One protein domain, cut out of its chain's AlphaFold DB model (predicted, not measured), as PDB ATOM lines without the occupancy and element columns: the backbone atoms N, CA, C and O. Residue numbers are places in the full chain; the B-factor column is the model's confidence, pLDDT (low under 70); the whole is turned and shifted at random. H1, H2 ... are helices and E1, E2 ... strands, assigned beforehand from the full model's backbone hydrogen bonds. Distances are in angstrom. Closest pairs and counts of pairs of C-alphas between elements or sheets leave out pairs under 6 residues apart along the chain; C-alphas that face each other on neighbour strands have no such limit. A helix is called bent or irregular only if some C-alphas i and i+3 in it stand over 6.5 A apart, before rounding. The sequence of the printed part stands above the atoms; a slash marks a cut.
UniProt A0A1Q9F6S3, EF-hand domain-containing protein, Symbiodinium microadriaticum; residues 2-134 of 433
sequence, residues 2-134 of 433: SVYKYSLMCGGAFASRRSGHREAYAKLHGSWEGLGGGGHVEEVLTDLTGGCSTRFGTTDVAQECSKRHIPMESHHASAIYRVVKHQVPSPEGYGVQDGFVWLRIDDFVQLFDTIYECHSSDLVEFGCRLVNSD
ATOM      1  N   SER A   2     152.913 371.292 299.721       43.06
ATOM      2  CA  SER A   2     153.681 371.148 298.482       43.06
ATOM      3  C   SER A   2     155.093 371.646 298.750       43.06
ATOM      4  O   SER A   2     155.246 372.753 299.252       43.06
ATOM      5  N   VAL A   3     156.110 370.839 298.458       53.75
ATOM      6  CA  VAL A   3     157.505 371.265 298.611       53.75
ATOM      7  C   VAL A   3     158.039 371.586 297.227       53.75
ATOM      8  O   VAL A   3     158.179 370.690 296.392       53.75
ATOM      9  N   TYR A   4     158.312 372.862 296.972       57.12
ATOM     10  CA  TYR A   4     159.028 373.282 295.774       57.12
ATOM     11  C   TYR A   4     160.519 373.046 295.985       57.12
ATOM     12  O   TYR A   4     161.043 373.354 297.054       57.12
ATOM     13  N   LYS A   5     161.180 372.451 294.991       57.31
ATOM     14  CA  LYS A   5     162.629 372.270 294.980       57.31
ATOM     15  C   LYS A   5     163.248 373.213 293.945       57.31
ATOM     16  O   LYS A   5     162.808 373.180 292.799       57.31
ATOM     17  N   TYR A   6     164.263 373.985 294.337       62.00
ATOM     18  CA  TYR A   6     165.055 374.857 293.453       62.00
ATOM     19  C   TYR A   6     166.447 374.291 293.253       62.00
ATOM     20  O   TYR A   6     167.098 374.070 294.259       62.00
ATOM     21  N   SER A   7     166.898 374.085 292.017       61.78
ATOM     22  CA  SER A   7     168.292 373.717 291.720       61.78
ATOM     23  C   SER A   7     169.120 374.978 291.457       61.78
ATOM     24  O   SER A   7     168.814 375.693 290.502       61.78
ATOM     25  N   LEU A   8     170.124 375.273 292.290       63.47
ATOM     26  CA  LEU A   8     170.937 376.497 292.191       63.47
ATOM     27  C   LEU A   8     172.383 376.228 291.798       63.47
ATOM     28  O   LEU A   8     173.037 375.485 292.510       63.47
ATOM     29  N   MET A   9     172.905 376.892 290.762       57.38
ATOM     30  CA  MET A   9     174.334 376.830 290.417       57.38
ATOM     31  C   MET A   9     175.115 377.983 291.068       57.38
ATOM     32  O   MET A   9     174.846 379.149 290.772       57.38
ATOM     33  N   CYS A  10     176.105 377.679 291.915       58.09
ATOM     34  CA  CYS A  10     176.962 378.695 292.542       58.09
ATOM     35  C   CYS A  10     178.077 379.189 291.592       58.09
ATOM     36  O   CYS A  10     178.815 378.398 291.003       58.09
ATOM     37  N   GLY A  11     178.247 380.513 291.476       49.75
ATOM     38  CA  GLY A  11     179.064 381.187 290.449       49.75
ATOM     39  C   GLY A  11     180.587 380.943 290.435       49.75
ATOM     40  O   GLY A  11     181.269 381.445 289.539       49.75
ATOM     41  N   GLY A  12     181.145 380.155 291.361       50.31
ATOM     42  CA  GLY A  12     182.592 379.889 291.432       50.31
ATOM     43  C   GLY A  12     183.178 379.230 290.172       50.31
ATOM     44  O   GLY A  12     184.347 379.430 289.854       50.31
ATOM     45  N   ALA A  13     182.361 378.508 289.399       46.69
ATOM     46  CA  ALA A  13     182.809 377.786 288.207       46.69
ATOM     47  C   ALA A  13     183.067 378.675 286.964       46.69
ATOM     48  O   ALA A  13     183.725 378.225 286.026       46.69
ATOM     49  N   PHE A  14     182.593 379.930 286.932       47.53
ATOM     50  CA  PHE A  14     182.637 380.776 285.721       47.53
ATOM     51  C   PHE A  14     183.745 381.845 285.695       47.53
ATOM     52  O   PHE A  14     184.000 382.434 284.641       47.53
ATOM     53  N   ALA A  15     184.442 382.091 286.808       50.25
ATOM     54  CA  ALA A  15     185.336 383.247 286.947       50.25
ATOM     55  C   ALA A  15     186.648 383.172 286.129       50.25
ATOM     56  O   ALA A  15     187.273 384.197 285.877       50.25
ATOM     57  N   SER A  16     187.076 381.990 285.667       48.69
ATOM     58  CA  SER A  16     188.447 381.787 285.161       48.69
ATOM     59  C   SER A  16     188.668 382.030 283.652       48.69
ATOM     60  O   SER A  16     189.820 381.990 283.222       48.69
ATOM     61  N   ARG A  17     187.636 382.244 282.813       50.91
ATOM     62  CA  ARG A  17     187.811 382.211 281.333       50.91
ATOM     63  C   ARG A  17     187.185 383.345 280.503       50.91
ATOM     64  O   ARG A  17     187.143 383.223 279.283       50.91
ATOM     65  N   ARG A  18     186.705 384.450 281.088       59.75
ATOM     66  CA  ARG A  18     185.939 385.473 280.330       59.75
ATOM     67  C   ARG A  18     186.379 386.929 280.554       59.75
ATOM     68  O   ARG A  18     185.530 387.797 280.726       59.75
ATOM     69  N   SER A  19     187.681 387.223 280.522       66.50
ATOM     70  CA  SER A  19     188.160 388.620 280.578       66.50
ATOM     71  C   SER A  19     187.675 389.458 279.383       66.50
ATOM     72  O   SER A  19     187.226 390.584 279.577       66.50
ATOM     73  N   GLY A  20     187.655 388.885 278.173       82.25
ATOM     74  CA  GLY A  20     187.315 389.621 276.945       82.25
ATOM     75  C   GLY A  20     185.869 390.130 276.858       82.25
ATOM     76  O   GLY A  20     185.636 391.205 276.319       82.25
ATOM     77  N   HIS A  21     184.889 389.414 277.425       83.62
ATOM     78  CA  HIS A  21     183.491 389.871 277.403       83.62
ATOM     79  C   HIS A  21     183.273 391.107 278.273       83.62
ATOM     80  O   HIS A  21     182.548 392.015 277.879       83.62
ATOM     81  N   ARG A  22     183.917 391.155 279.445       83.44
ATOM     82  CA  ARG A  22     183.810 392.311 280.338       83.44
ATOM     83  C   ARG A  22     184.467 393.543 279.724       83.44
ATOM     84  O   ARG A  22     183.907 394.624 279.812       83.44
ATOM     85  N   GLU A  23     185.609 393.366 279.061       87.75
ATOM     86  CA  GLU A  23     186.296 394.452 278.354       87.75
ATOM     87  C   GLU A  23     185.471 394.980 277.173       87.75
ATOM     88  O   GLU A  23     185.335 396.190 277.010       87.75
ATOM     89  N   ALA A  24     184.853 394.092 276.386       87.25
ATOM     90  CA  ALA A  24     183.942 394.495 275.316       87.25
ATOM     91  C   ALA A  24     182.725 395.263 275.860       87.25
ATOM     92  O   ALA A  24     182.344 396.280 275.286       87.25
ATOM     93  N   TYR A  25     182.158 394.813 276.983       86.06
ATOM     94  CA  TYR A  25     181.039 395.484 277.640       86.06
ATOM     95  C   TYR A  25     181.432 396.863 278.185       86.06
ATOM     96  O   TYR A  25     180.772 397.852 277.887       86.06
ATOM     97  N   ALA A  26     182.564 396.971 278.885       85.94
ATOM     98  CA  ALA A  26     183.097 398.257 279.343       85.94
ATOM     99  C   ALA A  26     183.374 399.214 278.173       85.94
ATOM    100  O   ALA A  26     183.099 400.405 278.265       85.94
ATOM    101  N   LYS A  27     183.864 398.696 277.040       85.75
ATOM    102  CA  LYS A  27     184.093 399.488 275.827       85.75
ATOM    103  C   LYS A  27     182.792 399.999 275.201       85.75
ATOM    104  O   LYS A  27     182.773 401.131 274.727       85.75
ATOM    105  N   LEU A  28     181.726 399.194 275.193       82.06
ATOM    106  CA  LEU A  28     180.392 399.643 274.768       82.06
ATOM    107  C   LEU A  28     179.883 400.778 275.661       82.06
ATOM    108  O   LEU A  28     179.294 401.730 275.160       82.06
ATOM    109  N   HIS A  29     180.190 400.708 276.956       78.31
ATOM    110  CA  HIS A  29     179.847 401.732 277.943       78.31
ATOM    111  C   HIS A  29     180.879 402.871 278.059       78.31
ATOM    112  O   HIS A  29     180.827 403.675 278.987       78.31
ATOM    113  N   GLY A  30     181.814 402.968 277.109       83.12
ATOM    114  CA  GLY A  30     182.849 404.004 277.039       83.12
ATOM    115  C   GLY A  30     184.060 403.754 277.943       83.12
ATOM    116  O   GLY A  30     185.193 403.957 277.505       83.12
ATOM    117  N   SER A  31     183.857 403.281 279.174       84.12
ATOM    118  CA  SER A  31     184.941 402.902 280.088       84.12
ATOM    119  C   SER A  31     184.482 401.946 281.198       84.12
ATOM    120  O   SER A  31     183.297 401.642 281.339       84.12
ATOM    121  N   TRP A  32     185.425 401.471 282.021       84.12
ATOM    122  CA  TRP A  32     185.110 400.686 283.222       84.12
ATOM    123  C   TRP A  32     184.392 401.520 284.285       84.12
ATOM    124  O   TRP A  32     183.501 401.018 284.964       84.12
ATOM    125  N   GLU A  33     184.756 402.793 284.404       82.38
ATOM    126  CA  GLU A  33     184.105 403.775 285.272       82.38
ATOM    127  C   GLU A  33     182.674 404.065 284.804       82.38
ATOM    128  O   GLU A  33     181.784 404.232 285.634       82.38
ATOM    129  N   GLY A  34     182.420 404.014 283.489       76.06
ATOM    130  CA  GLY A  34     181.076 404.120 282.914       76.06
ATOM    131  C   GLY A  34     180.086 403.093 283.476       76.06
ATOM    132  O   GLY A  34     178.904 403.401 283.627       76.06
ATOM    133  N   LEU A  35     180.576 401.916 283.890       79.00
ATOM    134  CA  LEU A  35     179.771 400.868 284.526       79.00
ATOM    135  C   LEU A  35     179.390 401.178 285.985       79.00
ATOM    136  O   LEU A  35     178.613 400.428 286.562       79.00
ATOM    137  N   GLY A  36     179.934 402.225 286.617       72.25
ATOM    138  CA  GLY A  36     179.453 402.751 287.902       72.25
ATOM    139  C   GLY A  36     179.290 401.711 289.020       72.25
ATOM    140  O   GLY A  36     178.198 401.542 289.552       72.25
ATOM    141  N   GLY A  37     180.354 400.978 289.364       75.00
ATOM    142  CA  GLY A  37     180.299 399.943 290.408       75.00
ATOM    143  C   GLY A  37     179.721 398.593 289.959       75.00
ATOM    144  O   GLY A  37     179.555 397.706 290.792       75.00
ATOM    145  N   GLY A  38     179.476 398.408 288.657       71.00
ATOM    146  CA  GLY A  38     179.040 397.138 288.060       71.00
ATOM    147  C   GLY A  38     177.675 397.186 287.371       71.00
ATOM    148  O   GLY A  38     177.300 396.196 286.745       71.00
ATOM    149  N   GLY A  39     176.981 398.325 287.439       77.38
ATOM    150  CA  GLY A  39     175.647 398.527 286.881       77.38
ATOM    151  C   GLY A  39     174.574 397.758 287.645       77.38
ATOM    152  O   GLY A  39     174.851 397.087 288.645       77.38
ATOM    153  N   HIS A  40     173.335 397.850 287.169       83.06
ATOM    154  CA  HIS A  40     172.255 397.009 287.680       83.06
ATOM    155  C   HIS A  40     172.231 395.669 286.940       83.06
ATOM    156  O   HIS A  40     172.523 395.592 285.744       83.06
ATOM    157  N   VAL A  41     171.909 394.585 287.648       86.06
ATOM    158  CA  VAL A  41     171.976 393.221 287.091       86.06
ATOM    159  C   VAL A  41     170.963 393.049 285.962       86.06
ATOM    160  O   VAL A  41     171.279 392.451 284.938       86.06
ATOM    161  N   GLU A  42     169.772 393.614 286.130       85.50
ATOM    162  CA  GLU A  42     168.709 393.682 285.134       85.50
ATOM    163  C   GLU A  42     169.188 394.318 283.819       85.50
ATOM    164  O   GLU A  42     168.890 393.802 282.741       85.50
ATOM    165  N   GLU A  43     170.012 395.365 283.887       83.19
ATOM    166  CA  GLU A  43     170.532 396.045 282.700       83.19
ATOM    167  C   GLU A  43     171.507 395.154 281.945       83.19
ATOM    168  O   GLU A  43     171.382 394.966 280.737       83.19
ATOM    169  N   VAL A  44     172.423 394.522 282.677       86.31
ATOM    170  CA  VAL A  44     173.381 393.575 282.103       86.31
ATOM    171  C   VAL A  44     172.659 392.373 281.489       86.31
ATOM    172  O   VAL A  44     173.055 391.895 280.429       86.31
ATOM    173  N   LEU A  45     171.592 391.874 282.122       85.38
ATOM    174  CA  LEU A  45     170.780 390.791 281.568       85.38
ATOM    175  C   LEU A  45     170.102 391.218 280.262       85.38
ATOM    176  O   LEU A  45     170.191 390.489 279.275       85.38
ATOM    177  N   THR A  46     169.492 392.400 280.220       84.81
ATOM    178  CA  THR A  46     168.882 392.952 279.003       84.81
ATOM    179  C   THR A  46     169.916 393.152 277.896       84.81
ATOM    180  O   THR A  46     169.704 392.706 276.770       84.81
ATOM    181  N   ASP A  47     171.075 393.734 278.207       84.06
ATOM    182  CA  ASP A  47     172.117 394.029 277.223       84.06
ATOM    183  C   ASP A  47     172.783 392.760 276.663       84.06
ATOM    184  O   ASP A  47     173.172 392.709 275.497       84.06
ATOM    185  N   LEU A  48     172.930 391.711 277.475       83.50
ATOM    186  CA  LEU A  48     173.551 390.460 277.030       83.50
ATOM    187  C   LEU A  48     172.584 389.530 276.290       83.50
ATOM    188  O   LEU A  48     173.044 388.645 275.568       83.50
ATOM    189  N   THR A  49     171.275 389.686 276.491       83.25
ATOM    190  CA  THR A  49     170.264 388.752 275.964       83.25
ATOM    191  C   THR A  49     169.316 389.370 274.942       83.25
ATOM    192  O   THR A  49     168.567 388.637 274.297       83.25
ATOM    193  N   GLY A  50     169.297 390.700 274.831       81.81
ATOM    194  CA  GLY A  50     168.304 391.454 274.068       81.81
ATOM    195  C   GLY A  50     166.898 391.447 274.682       81.81
ATOM    196  O   GLY A  50     166.038 392.175 274.190       81.81
ATOM    197  N   GLY A  51     166.675 390.664 275.743       83.50
ATOM    198  CA  GLY A  51     165.376 390.419 276.357       83.50
ATOM    199  C   GLY A  51     164.870 391.539 277.264       83.50
ATOM    200  O   GLY A  51     165.420 392.636 277.293       83.50
ATOM    201  N   CYS A  52     163.813 391.243 278.015       84.19
ATOM    202  CA  CYS A  52     163.280 392.075 279.089       84.19
ATOM    203  C   CYS A  52     163.632 391.462 280.433       84.19
ATOM    204  O   CYS A  52     163.339 390.288 280.661       84.19
ATOM    205  N   SER A  53     164.220 392.252 281.321       85.19
ATOM    206  CA  SER A  53     164.530 391.826 282.674       85.19
ATOM    207  C   SER A  53     163.554 392.407 283.693       85.19
ATOM    208  O   SER A  53     163.073 393.534 283.583       85.19
ATOM    209  N   THR A  54     163.243 391.611 284.706       81.50
ATOM    210  CA  THR A  54     162.388 391.986 285.826       81.50
ATOM    211  C   THR A  54     163.068 391.604 287.134       81.50
ATOM    212  O   THR A  54     163.898 390.694 287.203       81.50
ATOM    213  N   ARG A  55     162.744 392.354 288.186       86.25
ATOM    214  CA  ARG A  55     163.291 392.191 289.527       86.25
ATOM    215  C   ARG A  55     162.139 392.000 290.500       86.25
ATOM    216  O   ARG A  55     161.188 392.778 290.481       86.25
ATOM    217  N   PHE A  56     162.254 391.002 291.364       83.00
ATOM    218  CA  PHE A  56     161.267 390.705 292.397       83.00
ATOM    219  C   PHE A  56     161.943 390.628 293.760       83.00
ATOM    220  O   PHE A  56     162.996 389.999 293.886       83.00
ATOM    221  N   GLY A  57     161.329 391.219 294.784       84.75
ATOM    222  CA  GLY A  57     161.683 390.915 296.164       84.75
ATOM    223  C   GLY A  57     161.178 389.518 296.515       84.75
ATOM    224  O   GLY A  57     160.025 389.180 296.248       84.75
ATOM    225  N   THR A  58     161.999 388.676 297.139       84.25
ATOM    226  CA  THR A  58     161.533 387.357 297.612       84.25
ATOM    227  C   THR A  58     160.439 387.481 298.674       84.25
ATOM    228  O   THR A  58     159.589 386.598 298.793       84.25
ATOM    229  N   THR A  59     160.404 388.609 299.387       79.56
ATOM    230  CA  THR A  59     159.331 388.986 300.316       79.56
ATOM    231  C   THR A  59     157.983 389.187 299.631       79.56
ATOM    232  O   THR A  59     156.952 388.927 300.249       79.56
ATOM    233  N   ASP A  60     157.977 389.601 298.363       73.25
ATOM    234  CA  ASP A  60     156.748 389.810 297.590       73.25
ATOM    235  C   ASP A  60     156.162 388.472 297.124       73.25
ATOM    236  O   ASP A  60     154.949 388.326 296.987       73.25
ATOM    237  N   VAL A  61     157.029 387.472 296.927       68.56
ATOM    238  CA  VAL A  61     156.663 386.123 296.468       68.56
ATOM    239  C   VAL A  61     156.128 385.257 297.613       68.56
ATOM    240  O   VAL A  61     155.259 384.415 297.399       68.56
ATOM    241  N   ALA A  62     156.622 385.447 298.837       64.38
ATOM    242  CA  ALA A  62     156.261 384.613 299.978       64.38
ATOM    243  C   ALA A  62     155.918 385.455 301.212       64.38
ATOM    244  O   ALA A  62     156.728 385.612 302.126       64.38
ATOM    245  N   GLN A  63     154.671 385.931 301.269       57.28
ATOM    246  CA  GLN A  63     154.165 386.772 302.364       57.28
ATOM    247  C   GLN A  63     154.244 386.118 303.765       57.28
ATOM    248  O   GLN A  63     154.212 386.831 304.766       57.28
ATOM    249  N   GLU A  64     154.392 384.789 303.877       48.53
ATOM    250  CA  GLU A  64     154.361 384.071 305.169       48.53
ATOM    251  C   GLU A  64     155.704 383.468 305.634       48.53
ATOM    252  O   GLU A  64     155.802 382.963 306.756       48.53
ATOM    253  N   CYS A  65     156.776 383.540 304.841       45.78
ATOM    254  CA  CYS A  65     158.030 382.834 305.147       45.78
ATOM    255  C   CYS A  65     159.009 383.679 305.978       45.78
ATOM    256  O   CYS A  65     160.105 384.001 305.530       45.78
ATOM    257  N   SER A  66     158.646 384.033 307.215       40.34
ATOM    258  CA  SER A  66     159.540 384.781 308.116       40.34
ATOM    259  C   SER A  66     160.066 383.930 309.283       40.34
ATOM    260  O   SER A  66     159.316 383.185 309.911       40.34
ATOM    261  N   LYS A  67     161.349 384.146 309.634       46.66
ATOM    262  CA  LYS A  67     162.026 383.822 310.920       46.66
ATOM    263  C   LYS A  67     162.936 382.585 311.003       46.66
ATOM    264  O   LYS A  67     162.929 381.895 312.025       46.66
ATOM    265  N   ARG A  68     163.838 382.359 310.046       46.41
ATOM    266  CA  ARG A  68     165.116 381.692 310.380       46.41
ATOM    267  C   ARG A  68     166.280 382.470 309.787       46.41
ATOM    268  O   ARG A  68     166.210 382.938 308.660       46.41
ATOM    269  N   HIS A  69     167.311 382.668 310.597       47.53
ATOM    270  CA  HIS A  69     168.530 383.367 310.212       47.53
ATOM    271  C   HIS A  69     169.544 382.307 309.794       47.53
ATOM    272  O   HIS A  69     170.118 381.630 310.648       47.53
ATOM    273  N   ILE A  70     169.713 382.116 308.487       53.84
ATOM    274  CA  ILE A  70     170.793 381.291 307.952       53.84
ATOM    275  C   ILE A  70     171.911 382.262 307.558       53.84
ATOM    276  O   ILE A  70     171.701 383.072 306.658       53.84
ATOM    277  N   PRO A  71     173.068 382.254 308.239       50.53
ATOM    278  CA  PRO A  71     174.166 383.138 307.878       50.53
ATOM    279  C   PRO A  71     174.754 382.688 306.533       50.53
ATOM    280  O   PRO A  71     175.372 381.628 306.454       50.53
ATOM    281  N   MET A  72     174.559 383.484 305.482       56.22
ATOM    282  CA  MET A  72     175.346 383.396 304.250       56.22
ATOM    283  C   MET A  72     176.377 384.520 304.213       56.22
ATOM    284  O   MET A  72     176.110 385.633 304.668       56.22
ATOM    285  N   GLU A  73     177.547 384.232 303.648       57.84
ATOM    286  CA  GLU A  73     178.521 385.265 303.305       57.84
ATOM    287  C   GLU A  73     177.911 386.219 302.265       57.84
ATOM    288  O   GLU A  73     177.204 385.810 301.339       57.84
ATOM    289  N   SER A  74     178.119 387.517 302.468       59.84
ATOM    290  CA  SER A  74     177.459 388.582 301.719       59.84
ATOM    291  C   SER A  74     177.895 388.593 300.246       59.84
ATOM    292  O   SER A  74     179.085 388.715 299.966       59.84
ATOM    293  N   HIS A  75     176.913 388.568 299.333       61.03
ATOM    294  CA  HIS A  75     177.021 388.822 297.882       61.03
ATOM    295  C   HIS A  75     177.409 387.640 296.969       61.03
ATOM    296  O   HIS A  75     178.354 387.725 296.183       61.03
ATOM    297  N   HIS A  76     176.606 386.571 296.969       74.56
ATOM    298  CA  HIS A  76     176.669 385.529 295.939       74.56
ATOM    299  C   HIS A  76     175.437 385.543 295.029       74.56
ATOM    300  O   HIS A  76     174.305 385.485 295.499       74.56
ATOM    301  N   ALA A  77     175.663 385.549 293.714       80.25
ATOM    302  CA  ALA A  77     174.623 385.279 292.729       80.25
ATOM    303  C   ALA A  77     174.518 383.766 292.477       80.25
ATOM    304  O   ALA A  77     175.535 383.079 292.329       80.25
ATOM    305  N   SER A  78     173.288 383.262 292.409       84.25
ATOM    306  CA  SER A  78     172.979 381.878 292.046       84.25
ATOM    307  C   SER A  78     171.883 381.861 290.985       84.25
ATOM    308  O   SER A  78     170.969 382.679 291.031       84.25
ATOM    309  N   ALA A  79     171.967 380.935 290.031       83.62
ATOM    310  CA  ALA A  79     170.960 380.796 288.980       83.62
ATOM    311  C   ALA A  79     169.917 379.742 289.362       83.62
ATOM    312  O   ALA A  79     170.291 378.622 289.711       83.62
ATOM    313  N   ILE A  80     168.627 380.070 289.246       84.69
ATOM    314  CA  ILE A  80     167.537 379.094 289.373       84.69
ATOM    315  C   ILE A  80     167.484 378.265 288.092       84.69
ATOM    316  O   ILE A  80     167.061 378.747 287.046       84.69
ATOM    317  N   TYR A  81     167.900 377.006 288.173       79.25
ATOM    318  CA  TYR A  81     167.928 376.109 287.020       79.25
ATOM    319  C   TYR A  81     166.616 375.343 286.833       79.25
ATOM    320  O   TYR A  81     166.184 375.082 285.714       79.25
ATOM    321  N   ARG A  82     165.979 374.930 287.935       80.50
ATOM    322  CA  ARG A  82     164.762 374.114 287.880       80.50
ATOM    323  C   ARG A  82     163.910 374.296 289.123       80.50
ATOM    324  O   ARG A  82     164.444 374.261 290.228       80.50
ATOM    325  N   VAL A  83     162.596 374.382 288.916       81.19
ATOM    326  CA  VAL A  83     161.576 374.363 289.970       81.19
ATOM    327  C   VAL A  83     160.736 373.098 289.821       81.19
ATOM    328  O   VAL A  83     160.202 372.827 288.746       81.19
ATOM    329  N   VAL A  84     160.635 372.288 290.875       81.25
ATOM    330  CA  VAL A  84     159.823 371.056 290.861       81.25
ATOM    331  C   VAL A  84     158.891 371.025 292.057       81.25
ATOM    332  O   VAL A  84     159.341 371.156 293.193       81.25
ATOM    333  N   LYS A  85     157.605 370.769 291.812       81.25
ATOM    334  CA  LYS A  85     156.624 370.496 292.865       81.25
ATOM    335  C   LYS A  85     156.713 369.030 293.281       81.25
ATOM    336  O   LYS A  85     156.331 368.140 292.525       81.25
ATOM    337  N   HIS A  86     157.205 368.769 294.487       77.62
ATOM    338  CA  HIS A  86     157.233 367.430 295.067       77.62
ATOM    339  C   HIS A  86     156.096 367.250 296.079       77.62
ATOM    340  O   HIS A  86     155.886 368.091 296.954       77.62
ATOM    341  N   GLN A  87     155.379 366.125 295.973       72.81
ATOM    342  CA  GLN A  87     154.329 365.746 296.928       72.81
ATOM    343  C   GLN A  87     154.880 365.028 298.171       72.81
ATOM    344  O   GLN A  87     154.252 365.066 299.224       72.81
ATOM    345  N   VAL A  88     156.053 364.394 298.066       65.19
ATOM    346  CA  VAL A  88     156.684 363.633 299.155       65.19
ATOM    347  C   VAL A  88     158.192 363.916 299.149       65.19
ATOM    348  O   VAL A  88     158.782 363.940 298.058       65.19
ATOM    349  N   PRO A  89     158.830 364.159 300.314       61.97
ATOM    350  CA  PRO A  89     160.284 364.253 300.401       61.97
ATOM    351  C   PRO A  89     160.916 362.955 299.887       61.97
ATOM    352  O   PRO A  89     160.556 361.860 300.317       61.97
ATOM    353  N   SER A  90     161.829 363.078 298.924       63.38
ATOM    354  CA  SER A  90     162.587 361.931 298.426       63.38
ATOM    355  C   SER A  90     163.448 361.363 299.561       63.38
ATOM    356  O   SER A  90     164.064 362.151 300.283       63.38
ATOM    357  N   PRO A  91     163.537 360.030 299.716       64.62
ATOM    358  CA  PRO A  91     164.351 359.408 300.764       64.62
ATOM    359  C   PRO A  91     165.846 359.749 300.651       64.62
ATOM    360  O   PRO A  91     166.559 359.695 301.644       64.62
ATOM    361  N   GLU A  92     166.307 360.167 299.470       63.53
ATOM    362  CA  GLU A  92     167.694 360.572 299.193       63.53
ATOM    363  C   GLU A  92     168.070 361.968 299.738       63.53
ATOM    364  O   GLU A  92     169.209 362.404 299.592       63.53
ATOM    365  N   GLY A  93     167.147 362.676 300.400       65.25
ATOM    366  CA  GLY A  93     167.409 364.006 300.955       65.25
ATOM    367  C   GLY A  93     167.582 365.102 299.893       65.25
ATOM    368  O   GLY A  93     167.309 364.907 298.706       65.25
ATOM    369  N   TYR A  94     167.978 366.296 300.338       66.69
ATOM    370  CA  TYR A  94     168.339 367.422 299.472       66.69
ATOM    371  C   TYR A  94     169.813 367.276 299.085       66.69
ATOM    372  O   TYR A  94     170.696 367.787 299.767       66.69
ATOM    373  N   GLY A  95     170.088 366.486 298.046       68.69
ATOM    374  CA  GLY A  95     171.454 366.276 297.571       68.69
ATOM    375  C   GLY A  95     172.082 367.568 297.037       68.69
ATOM    376  O   GLY A  95     171.405 368.367 296.386       68.69
ATOM    377  N   VAL A  96     173.378 367.742 297.305       74.81
ATOM    378  CA  VAL A  96     174.240 368.708 296.615       74.81
ATOM    379  C   VAL A  96     175.070 367.919 295.612       74.81
ATOM    380  O   VAL A  96     175.806 367.016 296.009       74.81
ATOM    381  N   GLN A  97     174.951 368.230 294.325       78.69
ATOM    382  CA  GLN A  97     175.735 367.576 293.279       78.69
ATOM    383  C   GLN A  97     176.167 368.606 292.239       78.69
ATOM    384  O   GLN A  97     175.355 369.410 291.802       78.69
ATOM    385  N   ASP A  98     177.445 368.598 291.859       79.81
ATOM    386  CA  ASP A  98     178.006 369.438 290.788       79.81
ATOM    387  C   ASP A  98     177.753 370.950 290.949       79.81
ATOM    388  O   ASP A  98     177.571 371.685 289.980       79.81
ATOM    389  N   GLY A  99     177.735 371.428 292.197       79.38
ATOM    390  CA  GLY A  99     177.448 372.830 292.509       79.38
ATOM    391  C   GLY A  99     175.968 373.201 292.412       79.38
ATOM    392  O   GLY A  99     175.662 374.382 292.546       79.38
ATOM    393  N   PHE A 100     175.083 372.215 292.213       79.56
ATOM    394  CA  PHE A 100     173.639 372.333 292.356       79.56
ATOM    395  C   PHE A 100     173.194 371.959 293.766       79.56
ATOM    396  O   PHE A 100     173.579 370.911 294.286       79.56
ATOM    397  N   VAL A 101     172.344 372.785 294.369       83.31
ATOM    398  CA  VAL A 101     171.660 372.484 295.635       83.31
ATOM    399  C   VAL A 101     170.156 372.542 295.431       83.31
ATOM    400  O   VAL A 101     169.682 373.451 294.757       83.31
ATOM    401  N   TRP A 102     169.424 371.591 296.020       83.44
ATOM    402  CA  TRP A 102     167.966 371.634 296.101       83.44
ATOM    403  C   TRP A 102     167.505 372.355 297.369       83.44
ATOM    404  O   TRP A 102     167.744 371.863 298.469       83.44
ATOM    405  N   LEU A 103     166.787 373.467 297.227       83.00
ATOM    406  CA  LEU A 103     166.212 374.203 298.361       83.00
ATOM    407  C   LEU A 103     164.695 374.078 298.418       83.00
ATOM    408  O   LEU A 103     164.043 374.034 297.374       83.00
ATOM    409  N   ARG A 104     164.134 374.072 299.633       83.12
ATOM    410  CA  ARG A 104     162.701 374.334 299.834       83.12
ATOM    411  C   ARG A 104     162.421 375.811 299.578       83.12
ATOM    412  O   ARG A 104     163.296 376.634 299.824       83.12
ATOM    413  N   ILE A 105     161.197 376.147 299.169       83.50
ATOM    414  CA  ILE A 105     160.796 377.552 298.978       83.50
ATOM    415  C   ILE A 105     161.039 378.404 300.233       83.50
ATOM    416  O   ILE A 105     161.614 379.481 300.126       83.50
ATOM    417  N   ASP A 106     160.711 377.886 301.421       83.94
ATOM    418  CA  ASP A 106     160.896 378.617 302.683       83.94
ATOM    419  C   ASP A 106     162.369 378.947 302.953       83.94
ATOM    420  O   ASP A 106     162.687 380.015 303.472       83.94
ATOM    421  N   ASP A 107     163.270 378.020 302.608       85.62
ATOM    422  CA  ASP A 107     164.710 378.207 302.779       85.62
ATOM    423  C   ASP A 107     165.248 379.146 301.682       85.62
ATOM    424  O   ASP A 107     166.084 379.999 301.955       85.62
ATOM    425  N   PHE A 108     164.729 379.049 300.452       86.06
ATOM    426  CA  PHE A 108     165.084 379.937 299.342       86.06
ATOM    427  C   PHE A 108     164.786 381.408 299.673       86.06
ATOM    428  O   PHE A 108     165.670 382.249 299.551       86.06
ATOM    429  N   VAL A 109     163.585 381.714 300.167       85.69
ATOM    430  CA  VAL A 109     163.172 383.088 300.524       85.69
ATOM    431  C   VAL A 109     164.001 383.663 301.680       85.69
ATOM    432  O   VAL A 109     164.150 384.874 301.795       85.69
ATOM    433  N   GLN A 110     164.560 382.813 302.543       84.69
ATOM    434  CA  GLN A 110     165.440 383.253 303.631       84.69
ATOM    435  C   GLN A 110     166.877 383.511 303.177       84.69
ATOM    436  O   GLN A 110     167.583 384.288 303.816       84.69
ATOM    437  N   LEU A 111     167.322 382.825 302.124       86.12
ATOM    438  CA  LEU A 111     168.688 382.914 301.610       86.12
ATOM    439  C   LEU A 111     168.836 384.007 300.549       86.12
ATOM    440  O   LEU A 111     169.905 384.598 300.437       86.12
ATOM    441  N   PHE A 112     167.781 384.276 299.783       87.50
ATOM    442  CA  PHE A 112     167.788 385.252 298.701       87.50
ATOM    443  C   PHE A 112     166.783 386.355 299.000       87.50
ATOM    444  O   PHE A 112     165.676 386.080 299.450       87.50
ATOM    445  N   ASP A 113     167.168 387.597 298.738       87.81
ATOM    446  CA  ASP A 113     166.344 388.799 298.894       87.81
ATOM    447  C   ASP A 113     165.729 389.248 297.562       87.81
ATOM    448  O   ASP A 113     164.618 389.770 297.526       87.81
ATOM    449  N   THR A 114     166.445 389.013 296.464       87.12
ATOM    450  CA  THR A 114     166.092 389.481 295.128       87.12
ATOM    451  C   THR A 114     166.156 388.341 294.111       87.12
ATOM    452  O   THR A 114     167.135 387.596 294.053       87.12
ATOM    453  N   ILE A 115     165.133 388.241 293.262       88.25
ATOM    454  CA  ILE A 115     165.106 387.381 292.075       88.25
ATOM    455  C   ILE A 115     165.184 388.274 290.841       88.25
ATOM    456  O   ILE A 115     164.428 389.238 290.732       88.25
ATOM    457  N   TYR A 116     166.068 387.924 289.910       87.44
ATOM    458  CA  TYR A 116     166.109 388.521 288.579       87.44
ATOM    459  C   TYR A 116     165.583 387.513 287.564       87.44
ATOM    460  O   TYR A 116     166.029 386.364 287.523       87.44
ATOM    461  N   GLU A 117     164.648 387.953 286.743       84.19
ATOM    462  CA  GLU A 117     164.079 387.209 285.627       84.19
ATOM    463  C   GLU A 117     164.437 387.936 284.337       84.19
ATOM    464  O   GLU A 117     164.541 389.157 284.319       84.19
ATOM    465  N   CYS A 118     164.688 387.189 283.265       81.88
ATOM    466  CA  CYS A 118     164.937 387.763 281.953       81.88
ATOM    467  C   CYS A 118     164.214 386.936 280.892       81.88
ATOM    468  O   CYS A 118     164.478 385.741 280.745       81.88
ATOM    469  N   HIS A 119     163.321 387.572 280.146       77.25
ATOM    470  CA  HIS A 119     162.583 386.982 279.040       77.25
ATOM    471  C   HIS A 119     163.248 387.365 277.724       77.25
ATOM    472  O   HIS A 119     163.330 388.542 277.400       77.25
ATOM    473  N   SER A 120     163.693 386.384 276.945       76.50
ATOM    474  CA  SER A 120     164.157 386.603 275.574       76.50
ATOM    475  C   SER A 120     163.542 385.540 274.673       76.50
ATOM    476  O   SER A 120     163.573 384.347 274.994       76.50
ATOM    477  N   SER A 121     162.952 385.985 273.567       67.62
ATOM    478  CA  SER A 121     162.368 385.138 272.522       67.62
ATOM    479  C   SER A 121     163.443 384.297 271.819       67.62
ATOM    480  O   SER A 121     163.198 383.137 271.486       67.62
ATOM    481  N   ASP A 122     164.664 384.823 271.705       65.56
ATOM    482  CA  ASP A 122     165.796 384.162 271.048       65.56
ATOM    483  C   ASP A 122     166.512 383.135 271.945       65.56
ATOM    484  O   ASP A 122     167.149 382.200 271.457       65.56
ATOM    485  N   LEU A 123     166.376 383.235 273.274       59.62
ATOM    486  CA  LEU A 123     166.997 382.296 274.227       59.62
ATOM    487  C   LEU A 123     166.220 380.987 274.424       59.62
ATOM    488  O   LEU A 123     166.584 380.159 275.264       59.62
ATOM    489  N   VAL A 124     165.177 380.764 273.626       55.41
ATOM    490  CA  VAL A 124     164.327 379.563 273.627       55.41
ATOM    491  C   VAL A 124     165.147 378.271 273.499       55.41
ATOM    492  O   VAL A 124     164.708 377.246 274.029       55.41
ATOM    493  N   GLU A 125     166.346 378.321 272.910       52.88
ATOM    494  CA  GLU A 125     167.261 377.180 272.770       52.88
ATOM    495  C   GLU A 125     168.130 376.897 274.021       52.88
ATOM    496  O   GLU A 125     168.542 375.760 274.235       52.88
ATOM    497  N   PHE A 126     168.359 377.875 274.909       47.16
ATOM    498  CA  PHE A 126     169.318 377.753 276.026       47.16
ATOM    499  C   PHE A 126     168.713 377.343 277.380       47.16
ATOM    500  O   PHE A 126     169.436 377.235 278.371       47.16
ATOM    501  N   GLY A 127     167.409 377.067 277.448       40.56
ATOM    502  CA  GLY A 127     166.793 376.426 278.619       40.56
ATOM    503  C   GLY A 127     166.626 377.303 279.869       40.56
ATOM    504  O   GLY A 127     166.148 376.805 280.885       40.56
ATOM    505  N   CYS A 128     166.939 378.599 279.809       36.34
ATOM    506  CA  CYS A 128     166.592 379.560 280.859       36.34
ATOM    507  C   CYS A 128     165.132 380.007 280.681       36.34
ATOM    508  O   CYS A 128     164.871 381.073 280.135       36.34
ATOM    509  N   ARG A 129     164.169 379.167 281.075       46.28
ATOM    510  CA  ARG A 129     162.741 379.526 281.083       46.28
ATOM    511  C   ARG A 129     162.207 379.428 282.503       46.28
ATOM    512  O   ARG A 129     162.308 378.370 283.127       46.28
ATOM    513  N   LEU A 130     161.657 380.525 283.013       38.56
ATOM    514  CA  LEU A 130     161.028 380.526 284.324       38.56
ATOM    515  C   LEU A 130     159.724 379.736 284.302       38.56
ATOM    516  O   LEU A 130     158.982 379.681 283.320       38.56
ATOM    517  N   VAL A 131     159.527 379.028 285.405       36.44
ATOM    518  CA  VAL A 131     158.475 378.046 285.600       36.44
ATOM    519  C   VAL A 131     157.397 378.723 286.431       36.44
ATOM    520  O   VAL A 131     157.568 378.887 287.640       36.44
ATOM    521  N   ASN A 132     156.287 379.103 285.799       33.72
ATOM    522  CA  ASN A 132     155.127 379.609 286.524       33.72
ATOM    523  C   ASN A 132     154.557 378.459 287.383       33.72
ATOM    524  O   ASN A 132     154.224 377.387 286.864       33.72
ATOM    525  N   SER A 133     154.539 378.620 288.712       34.62
ATOM    526  CA  SER A 133     154.337 377.499 289.649       34.62
ATOM    527  C   SER A 133     152.959 377.426 290.319       34.62
ATOM    528  O   SER A 133     152.659 376.390 290.917       34.62
ATOM    529  N   ASP A 134     152.072 378.409 290.118       33.28
ATOM    530  CA  ASP A 134     150.820 378.519 290.888       33.28
ATOM    531  C   ASP A 134     149.538 378.718 290.060       33.28
ATOM    532  O   ASP A 134     148.671 379.529 290.378       33.28
TER     533      ASP A 134
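AT A GLANCE: This is residues 2 to 134 of the 433 residues of the protein "EF-hand domain-containing protein" of Symbiodinium microadriaticum (UniProt A0A1Q9F6S3). What is the shape? Two small sheets lie near each other: a twisted wall of E3, E1 and E4, with H5 over one face, and a ribbon of E2 and E5, on which H3 packs. H1 and H2 make one end of the long axis, and residues 14 to 20 stick out. What builds it? The printed part has 133 residues with six named helices and five named strands, in the order E1 H1 H2 H3 E2 H4 E3 E4 H5 E5 H6, class mixed; both sheets, E3 - E1 - E4 and E2 - E5, are antiparallel. It is only just compact, close to loose, with a radius of gyration of the C-alphas of 16.8 A and spans of 52 by 34 by 30 A.

IN THESE COORDINATES: Where are the elements before residue 62? E1 is residues 3 to 10, 21.7 A long, from C-alpha 3 at (157.505, 371.265, 298.611); H1 is 19 to 28, 14.7 A; H2 33 to 38; H3 41 to 49, 12.1 A; E2 52 to 57, 17.2 A; H4 58 to 61. Which come later? E3 is residues 78 to 86, 21.6 A, and bends by 59 degrees at residue 81; E4 is 100 to 104, 13.4 A; H5 105 to 111; E5 114 to 119, 16.7 A; H6 122 to 125, ending at C-alpha 125 (167.261, 377.180, 272.770). H2 and H6 are irregular: C-alphas 34 and 37 are 8.6 A apart, 122 and 125 7.3 A.

HOW THE PARTS SIT: How do the strands pair? N 5 and O 84 of E1 and E3 are 2.9 A apart, N 6 and O 103 of E1 and E4 3.0 A, and N 54 and O 117 of E2 and E5 2.8 A, within hydrogen-bond range. Where are the helices? H5 is on the sheet E3 - E1 - E4 at a height of 8.6 A, over E4 and only just along it at 29 degrees on the local plane. The closest C-alphas of H3 and E2 are Glu 42 and Ser 53, 5.2 A; H1 and H2 are close but not clearly touching, Ala 26 to Leu 35 at 6.7 A, as are H4 and H5, Thr 58 to Val 109 at 5.4 A, and H3 and H6, Thr 49 to Leu 123 at 7.4 A. Are the helix backbones whole? Every O i to N i+4 pair is within hydrogen-bond range in H1, H3 and H5; H2 has 0 of 2, with 2 of 3 O i to N i+3 pairs, and H4 and H6 are too short.

THE WHOLE: How large is it? The two C-alphas farthest apart, Gly 30 and Pro 91, are 53.8 A apart, and the printed part has no cut. Which links are long? Those from H4 to E3 and from E3 to E4. Where is confidence low? Mean pLDDT of the printed part is 70.5, with 55 residues under 70: 2 to 19, 61 to 75, 88 to 95 and 121 to 134.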